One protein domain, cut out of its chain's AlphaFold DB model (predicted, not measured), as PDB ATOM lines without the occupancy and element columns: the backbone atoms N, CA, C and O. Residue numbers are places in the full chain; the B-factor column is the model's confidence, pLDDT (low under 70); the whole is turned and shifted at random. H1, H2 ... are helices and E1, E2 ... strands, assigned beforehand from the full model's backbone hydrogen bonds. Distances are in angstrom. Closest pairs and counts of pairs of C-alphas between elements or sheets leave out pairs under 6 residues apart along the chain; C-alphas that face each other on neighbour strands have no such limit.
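What this domain is: This is residues 82 to 183 of the 186 residues of an uncharacterized protein of Flavobacterium sp. 120 (UniProt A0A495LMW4). A long helix, H3, makes the spine of a loose rod: the small strand hairpin E1 E2 and the short helix H1 pack on its first half, with H2 next to H1, while H4 folds back along its second half. Two long loops, residues 124 to 136 and residues 158 to 169, lie toward the two ends of the rod. The printed part has 102 residues, with two named strands and four named helices in the order E1, E2, H1, H2, H3, H4; the two strands make an antiparallel sheet, and the class is mostly helix. The whole is loose, with a radius of gyration of the C-alphas of 16.4 A, and spans 54 by 27 by 17 A.

Where its parts are: Strand E1, residues 84 to 87, begins at C-alpha 84, (150.074, 168.508, 111.596), and is 9.5 A long from first to last C-alpha. Strand E2, residues 90 to 93, is 10.1 A long. Helix H1, residues 94 to 99, is 8.6 A long, and helix H2, residues 110 to 123, is 19.7 A long. The longest helix, H3, takes residues 137 to 157 and runs 30.8 A from C-alpha 137, (144.670, 171.796, 120.636). Helix H4, residues 170 to 181, is 16.6 A long and ends at C-alpha 181, (164.386, 170.662, 125.622).

How they stand to each other: E1 and E2 form an antiparallel hairpin at 140 degrees, with N 85 and O 92 at 2.9 A and N 87 and O 90 at 2.8 A, both within hydrogen-bond range. The closest C-alphas of E1 and H1 are those of Thr 84 and Asp 94, 4.7 A apart. The closest C-alphas of E2 and H3 are those of Val 92 and Thr 140, 5.1 A apart. H1 touches H3, which meets it with residues 140 to 144 alone; their closest C-alphas, of Ile 97 and Gln 144, are 5.8 A apart, and they run the same way at a shallow tilt of 24 degrees. H1 and H2 form a helical hairpin and only just touch, with 3 pairs of C-alphas within 8 A; the closest are those of Leu 96 and Asn 114, 7.2 A apart. H2 touches H1 with residues 113 to 117 alone, and the two run opposite ways at a shallow tilt of 34 degrees, only just short of steep. H2 and H3 are near each other, with 8 pairs of C-alphas within 10 A. H3 and H4 form a helical hairpin and run opposite ways at a shallow tilt of 17 degrees; H3 touches H4 with residues 147 to 154 alone, and their closest C-alphas, of Ile 150 and Leu 179, are 6.6 A apart. H4 is apart from H1 and H2. Every O i to N i+4 pair is within hydrogen-bond range in H1, H2 and H4, and 16 of 17 are in H3.

The domain as a whole: The two C-alphas farthest apart, those of Asn 130 and Lys 162, are 55.7 A from each other. The printed part has no cut. The links from H2 to H3, 13 residues, and from H3 to H4, 12 residues, are long. The mean pLDDT of the printed part is 87.8, and residues 158 to 168 are under 70.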
ATOM      1  N   TRP A  82     144.858 171.908 108.095       96.69
ATOM      2  CA  TRP A  82     144.938 170.590 108.734       96.69
ATOM      3  C   TRP A  82     146.343 169.993 108.739       96.69
ATOM      4  O   TRP A  82     146.499 168.822 109.080       96.69
ATOM      5  N   GLU A  83     147.368 170.765 108.376       96.44
ATOM      6  CA  GLU A  83     148.749 170.321 108.519       96.44
ATOM      7  C   GLU A  83     149.087 170.101 109.997       96.44
ATOM      8  O   GLU A  83     148.805 170.915 110.886       96.44
ATOM      9  N   THR A  84     149.695 168.949 110.258       96.62
ATOM     10  CA  THR A  84     150.074 168.508 111.596       96.62
ATOM     11  C   THR A  84     151.565 168.238 111.629       96.62
ATOM     12  O   THR A  84     152.174 167.919 110.608       96.62
ATOM     13  N   ARG A  85     152.152 168.341 112.817       94.75
ATOM     14  CA  ARG A  85     153.535 167.940 113.060       94.75
ATOM     15  C   ARG A  85     153.620 167.078 114.303       94.75
ATOM     16  O   ARG A  85     152.858 167.268 115.253       94.75
ATOM     17  N   GLU A  86     154.601 166.191 114.325       94.44
ATOM     18  CA  GLU A  86     155.053 165.581 115.568       94.44
ATOM     19  C   GLU A  86     155.974 166.565 116.308       94.44
ATOM     20  O   GLU A  86     156.864 167.186 115.716       94.44
ATOM     21  N   TYR A  87     155.743 166.733 117.606       91.50
ATOM     22  CA  TYR A  87     156.584 167.516 118.500       91.50
ATOM     23  C   TYR A  87     156.810 166.719 119.788       91.50
ATOM     24  O   TYR A  87     155.929 166.660 120.645       91.50
ATOM     25  N   ASN A  88     157.987 166.095 119.911       89.38
ATOM     26  CA  ASN A  88     158.363 165.221 121.032       89.38
ATOM     27  C   ASN A  88     157.309 164.136 121.329       89.38
ATOM     28  O   ASN A  88     156.866 163.987 122.464       89.38
ATOM     29  N   GLY A  89     156.869 163.400 120.306       89.88
ATOM     30  CA  GLY A  89     155.868 162.338 120.438       89.88
ATOM     31  C   GLY A  89     154.411 162.809 120.497       89.88
ATOM     32  O   GLY A  89     153.509 161.973 120.495       89.88
ATOM     33  N   HIS A  90     154.150 164.120 120.505       92.88
ATOM     34  CA  HIS A  90     152.793 164.671 120.486       92.88
ATOM     35  C   HIS A  90     152.430 165.215 119.106       92.88
ATOM     36  O   HIS A  90     153.190 165.978 118.511       92.88
ATOM     37  N   LEU A  91     151.237 164.874 118.617       95.69
ATOM     38  CA  LEU A  91     150.710 165.422 117.374       95.69
ATOM     39  C   LEU A  91     150.019 166.771 117.628       95.69
ATOM     40  O   LEU A  91     149.091 166.859 118.439       95.69
ATOM     41  N   VAL A  92     150.484 167.817 116.945       97.31
ATOM     42  CA  VAL A  92     150.071 169.220 117.148       97.31
ATOM     43  C   VAL A  92     149.819 169.932 115.815       97.31
ATOM     44  O   VAL A  92     150.279 169.467 114.771       97.31
ATOM     45  N   TRP A  93     149.094 171.057 115.835       97.88
ATOM     46  CA  TRP A  93     148.847 171.852 114.621       97.88
ATOM     47  C   TRP A  93     150.133 172.534 114.157       97.88
ATOM     48  O   TRP A  93     150.711 173.322 114.909       97.88
ATOM     49  N   ASP A  94     150.593 172.243 112.935       96.88
ATOM     50  CA  ASP A  94     151.925 172.679 112.499       96.88
ATOM     51  C   ASP A  94     152.028 174.202 112.425       96.88
ATOM     52  O   ASP A  94     152.940 174.791 113.005       96.88
ATOM     53  N   TRP A  95     151.041 174.848 111.804       97.00
ATOM     54  CA  TRP A  95     151.041 176.293 111.592       97.00
ATOM     55  C   TRP A  95     151.143 177.104 112.873       97.00
ATOM     56  O   TRP A  95     151.919 178.056 112.930       97.00
ATOM     57  N   LEU A  96     150.424 176.710 113.926       97.12
ATOM     58  CA  LEU A  96     150.474 177.412 115.209       97.12
ATOM     59  C   LEU A  96     151.859 177.327 115.860       97.12
ATOM     60  O   LEU A  96     152.285 178.283 116.510       97.12
ATOM     61  N   ILE A  97     152.577 176.218 115.657       96.31
ATOM     62  CA  ILE A  97     153.953 176.044 116.132       96.31
ATOM     63  C   ILE A  97     154.947 176.781 115.233       96.31
ATOM     64  O   ILE A  97     155.863 177.432 115.737       96.31
ATOM     65  N   HIS A  98     154.781 176.696 113.913       95.12
ATOM     66  CA  HIS A  98     155.646 177.355 112.940       95.12
ATOM     67  C   HIS A  98     155.607 178.878 113.097       95.12
ATOM     68  O   HIS A  98     156.649 179.534 113.149       95.12
ATOM     69  N   LEU A  99     154.409 179.451 113.205       94.81
ATOM     70  CA  LEU A  99     154.216 180.895 113.288       94.81
ATOM     71  C   LEU A  99     154.725 181.484 114.601       94.81
ATOM     72  O   LEU A  99     155.301 182.566 114.586       94.81
ATOM     73  N   ALA A 100     154.646 180.747 115.710       93.00
ATOM     74  CA  ALA A 100     155.247 181.173 116.977       93.00
ATOM     75  C   ALA A 100     156.777 181.349 116.906       93.00
ATOM     76  O   ALA A 100     157.373 182.016 117.748       93.00
ATOM     77  N   GLN A 101     157.437 180.781 115.891       89.62
ATOM     78  CA  GLN A 101     158.875 180.955 115.674       89.62
ATOM     79  C   GLN A 101     159.211 182.213 114.861       89.62
ATOM     80  O   GLN A 101     160.383 182.577 114.770       89.62
ATOM     81  N   LYS A 102     158.222 182.894 114.270       90.38
ATOM     82  CA  LYS A 102     158.443 184.128 113.505       90.38
ATOM     83  C   LYS A 102     158.673 185.305 114.447       90.38
ATOM     84  O   LYS A 102     157.956 185.469 115.428       90.38
ATOM     85  N   SER A 103     159.648 186.154 114.123       87.19
ATOM     86  CA  SER A 103     160.038 187.312 114.944       87.19
ATOM     87  C   SER A 103     158.939 188.372 115.091       87.19
ATOM     88  O   SER A 103     158.913 189.097 116.082       87.19
ATOM     89  N   TRP A 104     158.025 188.462 114.124       88.69
ATOM     90  CA  TRP A 104     156.910 189.414 114.116       88.69
ATOM     91  C   TRP A 104     155.639 188.890 114.805       88.69
ATOM     92  O   TRP A 104     154.749 189.674 115.134       88.69
ATOM     93  N   VAL A 105     155.555 187.588 115.085       90.94
ATOM     94  CA  VAL A 105     154.493 187.026 115.926       90.94
ATOM     95  C   VAL A 105     154.915 187.204 117.374       90.94
ATOM     96  O   VAL A 105     155.891 186.601 117.801       90.94
ATOM     97  N   LYS A 106     154.210 188.025 118.143       88.62
ATOM     98  CA  LYS A 106     154.541 188.442 119.510       88.62
ATOM     99  C   LYS A 106     153.444 188.042 120.490       88.62
ATOM    100  O   LYS A 106     152.326 187.722 120.100       88.62
ATOM    101  N   SER A 107     153.756 188.096 121.782       85.12
ATOM    102  CA  SER A 107     152.810 187.769 122.857       85.12
ATOM    103  C   SER A 107     151.530 188.625 122.800       85.12
ATOM    104  O   SER A 107     150.475 188.181 123.236       85.12
ATOM    105  N   GLU A 108     151.603 189.814 122.193       87.25
ATOM    106  CA  GLU A 108     150.468 190.711 121.944       87.25
ATOM    107  C   GLU A 108     149.542 190.280 120.791       87.25
ATOM    108  O   GLU A 108     148.356 190.580 120.852       87.25
ATOM    109  N   ASN A 109     150.037 189.559 119.773       91.50
ATOM    110  CA  ASN A 109     149.257 189.192 118.577       91.50
ATOM    111  C   ASN A 109     149.040 187.674 118.406       91.50
ATOM    112  O   ASN A 109     148.331 187.240 117.498       91.50
ATOM    113  N   ILE A 110     149.611 186.847 119.287       94.75
ATOM    114  CA  ILE A 110     149.475 185.386 119.218       94.75
ATOM    115  C   ILE A 110     148.026 184.919 119.424       94.75
ATOM    116  O   ILE A 110     147.595 183.931 118.836       94.75
ATOM    117  N   ASN A 111     147.241 185.649 120.223       96.12
ATOM    118  CA  ASN A 111     145.829 185.332 120.436       96.12
ATOM    119  C   ASN A 111     144.987 185.606 119.187       96.12
ATOM    120  O   ASN A 111     144.078 184.829 118.889       96.12
ATOM    121  N   ASP A 112     145.319 186.658 118.437       96.88
ATOM    122  CA  ASP A 112     144.676 186.953 117.159       96.88
ATOM    123  C   ASP A 112     144.978 185.854 116.139       96.88
ATOM    124  O   ASP A 112     144.060 185.370 115.483       96.88
ATOM    125  N   LEU A 113     146.234 185.381 116.081       96.88
ATOM    126  CA  LEU A 113     146.604 184.213 115.274       96.88
ATOM    127  C   LEU A 113     145.756 182.994 115.645       96.88
ATOM    128  O   LEU A 113     145.172 182.358 114.773       96.88
ATOM    129  N   ASN A 114     145.696 182.654 116.933       97.81
ATOM    130  CA  ASN A 114     144.972 181.469 117.390       97.81
ATOM    131  C   ASN A 114     143.488 181.552 117.028       97.81
ATOM    132  O   ASN A 114     142.916 180.588 116.523       97.81
ATOM    133  N   THR A 115     142.882 182.721 117.239       97.88
ATOM    134  CA  THR A 115     141.477 182.964 116.907       97.88
ATOM    135  C   THR A 115     141.242 182.836 115.405       97.88
ATOM    136  O   THR A 115     140.344 182.105 114.992       97.88
ATOM    137  N   ALA A 116     142.081 183.473 114.585       97.81
ATOM    138  CA  ALA A 116     141.969 183.412 113.133       97.81
ATOM    139  C   ALA A 116     142.168 181.989 112.594       97.81
ATOM    140  O   ALA A 116     141.401 181.530 111.753       97.81
ATOM    141  N   PHE A 117     143.153 181.255 113.115       98.00
ATOM    142  CA  PHE A 117     143.441 179.888 112.692       98.00
ATOM    143  C   PHE A 117     142.282 178.931 112.991       98.00
ATOM    144  O   PHE A 117     141.876 178.164 112.118       98.00
ATOM    145  N   PHE A 118     141.714 178.977 114.201       97.81
ATOM    146  CA  PHE A 118     140.577 178.113 114.535       97.81
ATOM    147  C   PHE A 118     139.297 178.533 113.815       97.81
ATOM    148  O   PHE A 118     138.549 177.661 113.376       97.81
ATOM    149  N   PHE A 119     139.090 179.836 113.597       98.00
ATOM    150  CA  PHE A 119     138.027 180.304 112.709       98.00
ATOM    151  C   PHE A 119     138.163 179.677 111.316       98.00
ATOM    152  O   PHE A 119     137.187 179.156 110.784       98.00
ATOM    153  N   CYS A 120     139.370 179.665 110.745       97.69
ATOM    154  CA  CYS A 120     139.625 179.051 109.445       97.69
ATOM    155  C   CYS A 120     139.334 177.546 109.429       97.69
ATOM    156  O   CYS A 120     138.721 177.065 108.481       97.69
ATOM    157  N   GLN A 121     139.720 176.796 110.466       96.56
ATOM    158  CA  GLN A 121     139.409 175.363 110.536       96.56
ATOM    159  C   GLN A 121     137.899 175.084 110.525       96.56
ATOM    160  O   GLN A 121     137.462 174.114 109.900       96.56
ATOM    161  N   ASP A 122     137.111 175.936 111.183       96.00
ATOM    162  CA  ASP A 122     135.653 175.827 111.202       96.00
ATOM    163  C   ASP A 122     135.020 176.288 109.880       96.00
ATOM    164  O   ASP A 122     134.144 175.606 109.339       96.00
ATOM    165  N   TYR A 123     135.479 177.419 109.336       95.00
ATOM    166  CA  TYR A 123     134.965 178.004 108.095       95.00
ATOM    167  C   TYR A 123     135.245 177.105 106.884       95.00
ATOM    168  O   TYR A 123     134.340 176.794 106.112       95.00
ATOM    169  N   PHE A 124     136.474 176.600 106.770       93.94
ATOM    170  CA  PHE A 124     136.939 175.771 105.660       93.94
ATOM    171  C   PHE A 124     136.762 174.272 105.882       93.94
ATOM    172  O   PHE A 124     137.376 173.459 105.196       93.94
ATOM    173  N   ARG A 125     135.904 173.864 106.821       93.44
ATOM    174  CA  ARG A 125     135.700 172.458 107.215       93.44
ATOM    175  C   ARG A 125     135.477 171.469 106.061       93.44
ATOM    176  O   ARG A 125     135.686 170.277 106.257       93.44
ATOM    177  N   GLU A 126     135.037 171.931 104.892       89.94
ATOM    178  CA  GLU A 126     134.877 171.113 103.683       89.94
ATOM    179  C   GLU A 126     136.195 170.541 103.142       89.94
ATOM    180  O   GLU A 126     136.191 169.470 102.538       89.94
ATOM    181  N   PHE A 127     137.325 171.192 103.419       89.88
ATOM    182  CA  PHE A 127     138.660 170.718 103.048       89.88
ATOM    183  C   PHE A 127     139.302 169.826 104.118       89.88
ATOM    184  O   PHE A 127     140.416 169.333 103.928       89.88
ATOM    185  N   LYS A 128     138.606 169.574 105.234       93.69
ATOM    186  CA  LYS A 128     139.094 168.701 106.299       93.69
ATOM    187  C   LYS A 128     139.291 167.269 105.782       93.69
ATOM    188  O   LYS A 128     138.326 166.650 105.328       93.69
ATOM    189  N   PRO A 129     140.489 166.675 105.932       93.12
ATOM    190  CA  PRO A 129     140.705 165.277 105.584       93.12
ATOM    191  C   PRO A 129     139.840 164.335 106.433       93.12
ATOM    192  O   PRO A 129     139.761 164.475 107.655       93.12
ATOM    193  N   ASN A 130     139.255 163.316 105.798       91.06
ATOM    194  CA  ASN A 130     138.352 162.365 106.462       91.06
ATOM    195  C   ASN A 130     139.017 161.562 107.594       91.06
ATOM    196  O   ASN A 130     138.356 161.211 108.566       91.06
ATOM    197  N   ASN A 131     140.320 161.285 107.482       90.69
ATOM    198  CA  ASN A 131     141.060 160.400 108.389       90.69
ATOM    199  C   ASN A 131     142.142 161.140 109.179       90.69
ATOM    200  O   ASN A 131     143.234 160.611 109.391       90.69
ATOM    201  N   ILE A 132     141.871 162.382 109.583       89.69
ATOM    202  CA  ILE A 132     142.821 163.103 110.421       89.69
ATOM    203  C   ILE A 132     142.853 162.471 111.829       89.69
ATOM    204  O   ILE A 132     141.791 162.280 112.432       89.69
ATOM    205  N   PRO A 133     144.033 162.101 112.359       91.56
ATOM    206  CA  PRO A 133     144.156 161.625 113.739       91.56
ATOM    207  C   PRO A 133     143.715 162.704 114.737       91.56
ATOM    208  O   PRO A 133     143.505 163.860 114.381       91.56
ATOM    209  N   TYR A 134     143.585 162.346 116.014       91.56
ATOM    210  CA  TYR A 134     143.349 163.347 117.051       91.56
ATOM    211  C   TYR A 134     144.570 164.267 117.197       91.56
ATOM    212  O   TYR A 134     145.680 163.794 117.442       91.56
ATOM    213  N   ILE A 135     144.345 165.578 117.084       95.50
ATOM    214  CA  ILE A 135     145.339 166.615 117.366       95.50
ATOM    215  C   ILE A 135     144.937 167.348 118.633       95.50
ATOM    216  O   ILE A 135     143.823 167.863 118.750       95.50
ATOM    217  N   SER A 136     145.862 167.417 119.587       94.19
ATOM    218  CA  SER A 136     145.605 168.098 120.849       94.19
ATOM    219  C   SER A 136     145.794 169.604 120.685       94.19
ATOM    220  O   SER A 136     146.914 170.125 120.684       94.19
ATOM    221  N   THR A 137     144.678 170.328 120.587       95.56
ATOM    222  CA  THR A 137     144.670 171.796 120.636       95.56
ATOM    223  C   THR A 137     145.284 172.307 121.938       95.56
ATOM    224  O   THR A 137     146.111 173.214 121.907       95.56
ATOM    225  N   ALA A 138     144.964 171.683 123.077       95.75
ATOM    226  CA  ALA A 138     145.527 172.062 124.372       95.75
ATOM    227  C   ALA A 138     147.060 171.929 124.390       95.75
ATOM    228  O   ALA A 138     147.757 172.858 124.796       95.75
ATOM    229  N   GLN A 139     147.586 170.812 123.877       96.12
ATOM    230  CA  GLN A 139     149.029 170.596 123.787       96.12
ATOM    231  C   GLN A 139     149.691 171.590 122.829       96.12
ATOM    232  O   GLN A 139     150.750 172.131 123.141       96.12
ATOM    233  N   THR A 140     149.048 171.864 121.690       97.62
ATOM    234  CA  THR A 140     149.526 172.841 120.704       97.62
ATOM    235  C   THR A 140     149.676 174.225 121.337       97.62
ATOM    236  O   THR A 140     150.755 174.812 121.277       97.62
ATOM    237  N   LEU A 141     148.627 174.724 121.997       97.19
ATOM    238  CA  LEU A 141     148.626 176.047 122.627       97.19
ATOM    239  C   LEU A 141     149.601 176.128 123.809       97.19
ATOM    240  O   LEU A 141     150.253 177.151 124.006       97.19
ATOM    241  N   ASN A 142     149.757 175.044 124.570       96.62
ATOM    242  CA  ASN A 142     150.721 174.979 125.664       96.62
ATOM    243  C   ASN A 142     152.182 175.029 125.172       96.62
ATOM    244  O   ASN A 142     153.003 175.737 125.758       96.62
ATOM    245  N   ILE A 143     152.514 174.322 124.087       96.12
ATOM    246  CA  ILE A 143     153.846 174.412 123.462       96.12
ATOM    247  C   ILE A 143     154.051 175.810 122.884       96.12
ATOM    248  O   ILE A 143     155.099 176.409 123.107       96.12
ATOM    249  N   GLN A 144     153.049 176.345 122.181       96.12
ATOM    250  CA  GLN A 144     153.099 177.684 121.603       96.12
ATOM    251  C   GLN A 144     153.415 178.732 122.674       96.12
ATOM    252  O   GLN A 144     154.364 179.493 122.519       96.12
ATOM    253  N   LYS A 145     152.692 178.715 123.800       95.19
ATOM    254  CA  LYS A 145     152.938 179.612 124.933       95.19
ATOM    255  C   LYS A 145     154.379 179.516 125.443       95.19
ATOM    256  O   LYS A 145     155.040 180.541 125.575       95.19
ATOM    257  N   GLN A 146     154.881 178.305 125.682       95.06
ATOM    258  CA  GLN A 146     156.251 178.112 126.172       95.06
ATOM    259  C   GLN A 146     157.299 178.581 125.153       95.06
ATOM    260  O   GLN A 146     158.294 179.184 125.540       95.06
ATOM    261  N   LEU A 147     157.079 178.383 123.847       93.69
ATOM    262  CA  LEU A 147     157.970 178.913 122.807       93.69
ATOM    263  C   LEU A 147     158.044 180.446 122.832       93.69
ATOM    264  O   LEU A 147     159.132 181.002 122.665       93.69
ATOM    265  N   MET A 148     156.913 181.114 123.066       92.56
ATOM    266  CA  MET A 148     156.851 182.571 123.194       92.56
ATOM    267  C   MET A 148     157.593 183.048 124.447       92.56
ATOM    268  O   MET A 148     158.421 183.949 124.352       92.56
ATOM    269  N   GLU A 149     157.380 182.391 125.593       91.62
ATOM    270  CA  GLU A 149     158.067 182.703 126.855       91.62
ATOM    271  C   GLU A 149     159.589 182.533 126.748       91.62
ATOM    272  O   GLU A 149     160.339 183.417 127.161       91.62
ATOM    273  N   ILE A 150     160.047 181.432 126.140       90.75
ATOM    274  CA  ILE A 150     161.474 181.173 125.905       90.75
ATOM    275  C   ILE A 150     162.074 182.285 125.050       90.75
ATOM    276  O   ILE A 150     163.155 182.788 125.348       90.75
ATOM    277  N   ARG A 151     161.390 182.685 123.976       87.19
ATOM    278  CA  ARG A 151     161.890 183.739 123.093       87.19
ATOM    279  C   ARG A 151     161.923 185.095 123.792       87.19
ATOM    280  O   ARG A 151     162.935 185.782 123.695       87.19
ATOM    281  N   ASP A 152     160.874 185.452 124.525       85.75
ATOM    282  CA  ASP A 152     160.826 186.693 125.301       85.75
ATOM    283  C   ASP A 152     161.946 186.721 126.361       85.75
ATOM    284  O   ASP A 152     162.527 187.775 126.627       85.75
ATOM    285  N   GLU A 153     162.304 185.570 126.944       85.62
ATOM    286  CA  GLU A 153     163.473 185.447 127.818       85.62
ATOM    287  C   GLU A 153     164.784 185.676 127.057       85.62
ATOM    288  O   GLU A 153     165.627 186.442 127.531       85.62
ATOM    289  N   MET A 154     164.962 185.060 125.885       82.75
ATOM    290  CA  MET A 154     166.173 185.234 125.076       82.75
ATOM    291  C   MET A 154     166.376 186.692 124.661       82.75
ATOM    292  O   MET A 154     167.459 187.232 124.876       82.75
ATOM    293  N   SER A 155     165.327 187.364 124.182       79.00
ATOM    294  CA  SER A 155     165.412 188.760 123.740       79.00
ATOM    295  C   SER A 155     165.767 189.741 124.863       79.00
ATOM    296  O   SER A 155     166.348 190.787 124.600       79.00
ATOM    297  N   ARG A 156     165.495 189.416 126.137       77.75
ATOM    298  CA  ARG A 156     165.959 190.235 127.281       77.75
ATOM    299  C   ARG A 156     167.463 190.139 127.532       77.75
ATOM    300  O   ARG A 156     168.018 191.019 128.183       77.75
ATOM    301  N   HIS A 157     168.100 189.064 127.079       70.94
ATOM    302  CA  HIS A 157     169.527 188.810 127.286       70.94
ATOM    303  C   HIS A 157     170.370 189.169 126.054       70.94
ATOM    304  O   HIS A 157     171.599 189.152 126.135       70.94
ATOM    305  N   GLU A 158     169.737 189.520 124.933       67.06
ATOM    306  CA  GLU A 158     170.416 189.973 123.722       67.06
ATOM    307  C   GLU A 158     171.207 191.262 123.997       67.06
ATOM    308  O   GLU A 158     170.659 192.301 124.374       67.06
ATOM    309  N   LYS A 159     172.530 191.201 123.812       62.84
ATOM    310  CA  LYS A 159     173.401 192.378 123.860       62.84
ATOM    311  C   LYS A 159     173.562 192.917 122.447       62.84
ATOM    312  O   LYS A 159     174.136 192.263 121.578       62.84
ATOM    313  N   VAL A 160     173.075 194.133 122.224       60.00
ATOM    314  CA  VAL A 160     173.319 194.862 120.978       60.00
ATOM    315  C   VAL A 160     174.700 195.507 121.076       60.00
ATOM    316  O   VAL A 160     174.933 196.365 121.930       60.00
ATOM    317  N   SER A 161     175.636 195.079 120.227       57.66
ATOM    318  CA  SER A 161     176.950 195.726 120.134       57.66
ATOM    319  C   SER A 161     176.800 197.191 119.699       57.66
ATOM    320  O   SER A 161     175.799 197.581 119.094       57.66
ATOM    321  N   LYS A 162     177.823 198.025 119.939       54.56
ATOM    322  CA  LYS A 162     177.827 199.450 119.532       54.56
ATOM    323  C   LYS A 162     177.552 199.687 118.038       54.56
ATOM    324  O   LYS A 162     177.189 200.799 117.671       54.56
ATOM    325  N   ASN A 163     177.699 198.657 117.205       60.69
ATOM    326  CA  ASN A 163     177.493 198.716 115.760       60.69
ATOM    327  C   ASN A 163     176.137 198.130 115.321       60.69
ATOM    328  O   ASN A 163     175.927 197.923 114.130       60.69
ATOM    329  N   GLY A 164     175.234 197.817 116.258       56.09
ATOM    330  CA  GLY A 164     173.919 197.240 115.957       56.09
ATOM    331  C   GLY A 164     173.942 195.747 115.611       56.09
ATOM    332  O   GLY A 164     172.911 195.191 115.247       56.09
ATOM    333  N   ILE A 165     175.098 195.087 115.726       56.56
ATOM    334  CA  ILE A 165     175.234 193.648 115.485       56.56
ATOM    335  C   ILE A 165     174.856 192.914 116.773       56.56
ATOM    336  O   ILE A 165     175.414 193.215 117.835       56.56
ATOM    337  N   LEU A 166     173.920 191.969 116.671       59.47
ATOM    338  CA  LEU A 166     173.631 190.987 117.715       59.47
ATOM    339  C   LEU A 166     174.872 190.115 117.923       59.47
ATOM    340  O   LEU A 166     175.253 189.348 117.037       59.47
ATOM    341  N   GLU A 167     175.516 190.241 119.081       58.69
ATOM    342  CA  GLU A 167     176.569 189.305 119.470       58.69
ATOM    343  C   GLU A 167     175.905 187.985 119.869       58.69
ATOM    344  O   GLU A 167     175.317 187.864 120.943       58.69
ATOM    345  N   VAL A 168     175.953 187.003 118.966       60.00
ATOM    346  CA  VAL A 168     175.450 185.654 119.236       60.00
ATOM    347  C   VAL A 168     176.437 184.953 120.165       60.00
ATOM    348  O   VAL A 168     177.493 184.485 119.741       60.00
ATOM    349  N   ASP A 169     176.083 184.893 121.442       71.75
ATOM    350  CA  ASP A 169     176.847 184.196 122.469       71.75
ATOM    351  C   ASP A 169     176.541 182.687 122.430       71.75
ATOM    352  O   ASP A 169     175.383 182.258 122.418       71.75
ATOM    353  N   VAL A 170     177.587 181.858 122.410       75.94
ATOM    354  CA  VAL A 170     177.469 180.393 122.445       75.94
ATOM    355  C   VAL A 170     176.699 179.941 123.689       75.94
ATOM    356  O   VAL A 170     175.893 179.013 123.601       75.94
ATOM    357  N   GLU A 171     176.865 180.633 124.820       79.19
ATOM    358  CA  GLU A 171     176.107 180.351 126.043       79.19
ATOM    359  C   GLU A 171     174.603 180.598 125.855       79.19
ATOM    360  O   GLU A 171     173.781 179.812 126.330       79.19
ATOM    361  N   GLN A 172     174.221 181.629 125.096       77.12
ATOM    362  CA  GLN A 172     172.818 181.913 124.785       77.12
ATOM    363  C   GLN A 172     172.203 180.843 123.881       77.12
ATOM    364  O   GLN A 172     171.061 180.436 124.099       77.12
ATOM    365  N   MET A 173     172.957 180.329 122.908       78.75
ATOM    366  CA  MET A 173     172.487 179.224 122.067       78.75
ATOM    367  C   MET A 173     172.291 177.927 122.866       78.75
ATOM    368  O   MET A 173     171.298 177.226 122.654       78.75
ATOM    369  N   ILE A 174     173.198 177.622 123.802       83.75
ATOM    370  CA  ILE A 174     173.063 176.471 124.710       83.75
ATOM    371  C   ILE A 174     171.835 176.656 125.606       83.75
ATOM    372  O   ILE A 174     170.970 175.783 125.636       83.75
ATOM    373  N   LYS A 175     171.686 177.828 126.234       84.56
ATOM    374  CA  LYS A 175     170.523 178.156 127.068       84.56
ATOM    375  C   LYS A 175     169.206 178.011 126.299       84.56
ATOM    376  O   LYS A 175     168.265 177.402 126.800       84.56
ATOM    377  N   TYR A 176     169.137 178.514 125.066       84.25
ATOM    378  CA  TYR A 176     167.951 178.381 124.217       84.25
ATOM    379  C   TYR A 176     167.608 176.919 123.915       84.25
ATOM    380  O   TYR A 176     166.442 176.519 123.972       84.25
ATOM    381  N   ARG A 177     168.625 176.106 123.605       85.38
ATOM    382  CA  ARG A 177     168.458 174.669 123.371       85.38
ATOM    383  C   ARG A 177     167.955 173.951 124.624       85.38
ATOM    384  O   ARG A 177     167.045 173.127 124.512       85.38
ATOM    385  N   ASP A 178     168.506 174.267 125.788       87.19
ATOM    386  CA  ASP A 178     168.114 173.653 127.058       87.19
ATOM    387  C   ASP A 178     166.677 174.024 127.429       87.19
ATOM    388  O   ASP A 178     165.877 173.155 127.771       87.19
ATOM    389  N   LEU A 179     166.305 175.296 127.275       87.25
ATOM    390  CA  LEU A 179     164.936 175.763 127.487       87.25
ATOM    391  C   LEU A 179     163.939 175.048 126.564       87.25
ATOM    392  O   LEU A 179     162.915 174.556 127.033       87.25
ATOM    393  N   LYS A 180     164.261 174.906 125.270       86.38
ATOM    394  CA  LYS A 180     163.432 174.142 124.323       86.38
ATOM    395  C   LYS A 180     163.309 172.665 124.689       86.38
ATOM    396  O   LYS A 180     162.246 172.078 124.506       86.38
ATOM    397  N   SER A 181     164.381 172.069 125.200       87.19
ATOM    398  CA  SER A 181     164.386 170.662 125.622       87.19
ATOM    399  C   SER A 181     163.534 170.432 126.877       87.19
ATOM    400  O   SER A 181     163.065 169.321 127.096       87.19
ATOM    401  N   ASN A 182     163.290 171.485 127.664       89.00
ATOM    402  CA  ASN A 182     162.516 171.462 128.906       89.00
ATOM    403  C   ASN A 182     161.051 171.913 128.748       89.00
ATOM    404  O   ASN A 182     160.379 172.168 129.752       89.00
ATOM    405  N   ILE A 183     160.542 172.013 127.514       91.31
ATOM    406  CA  ILE A 183     159.115 172.259 127.268       91.31
ATOM    407  C   ILE A 183     158.293 171.165 127.957       91.31
ATOM    408  O   ILE A 183     158.544 169.973 127.793       91.31
TER     409      ILE A 183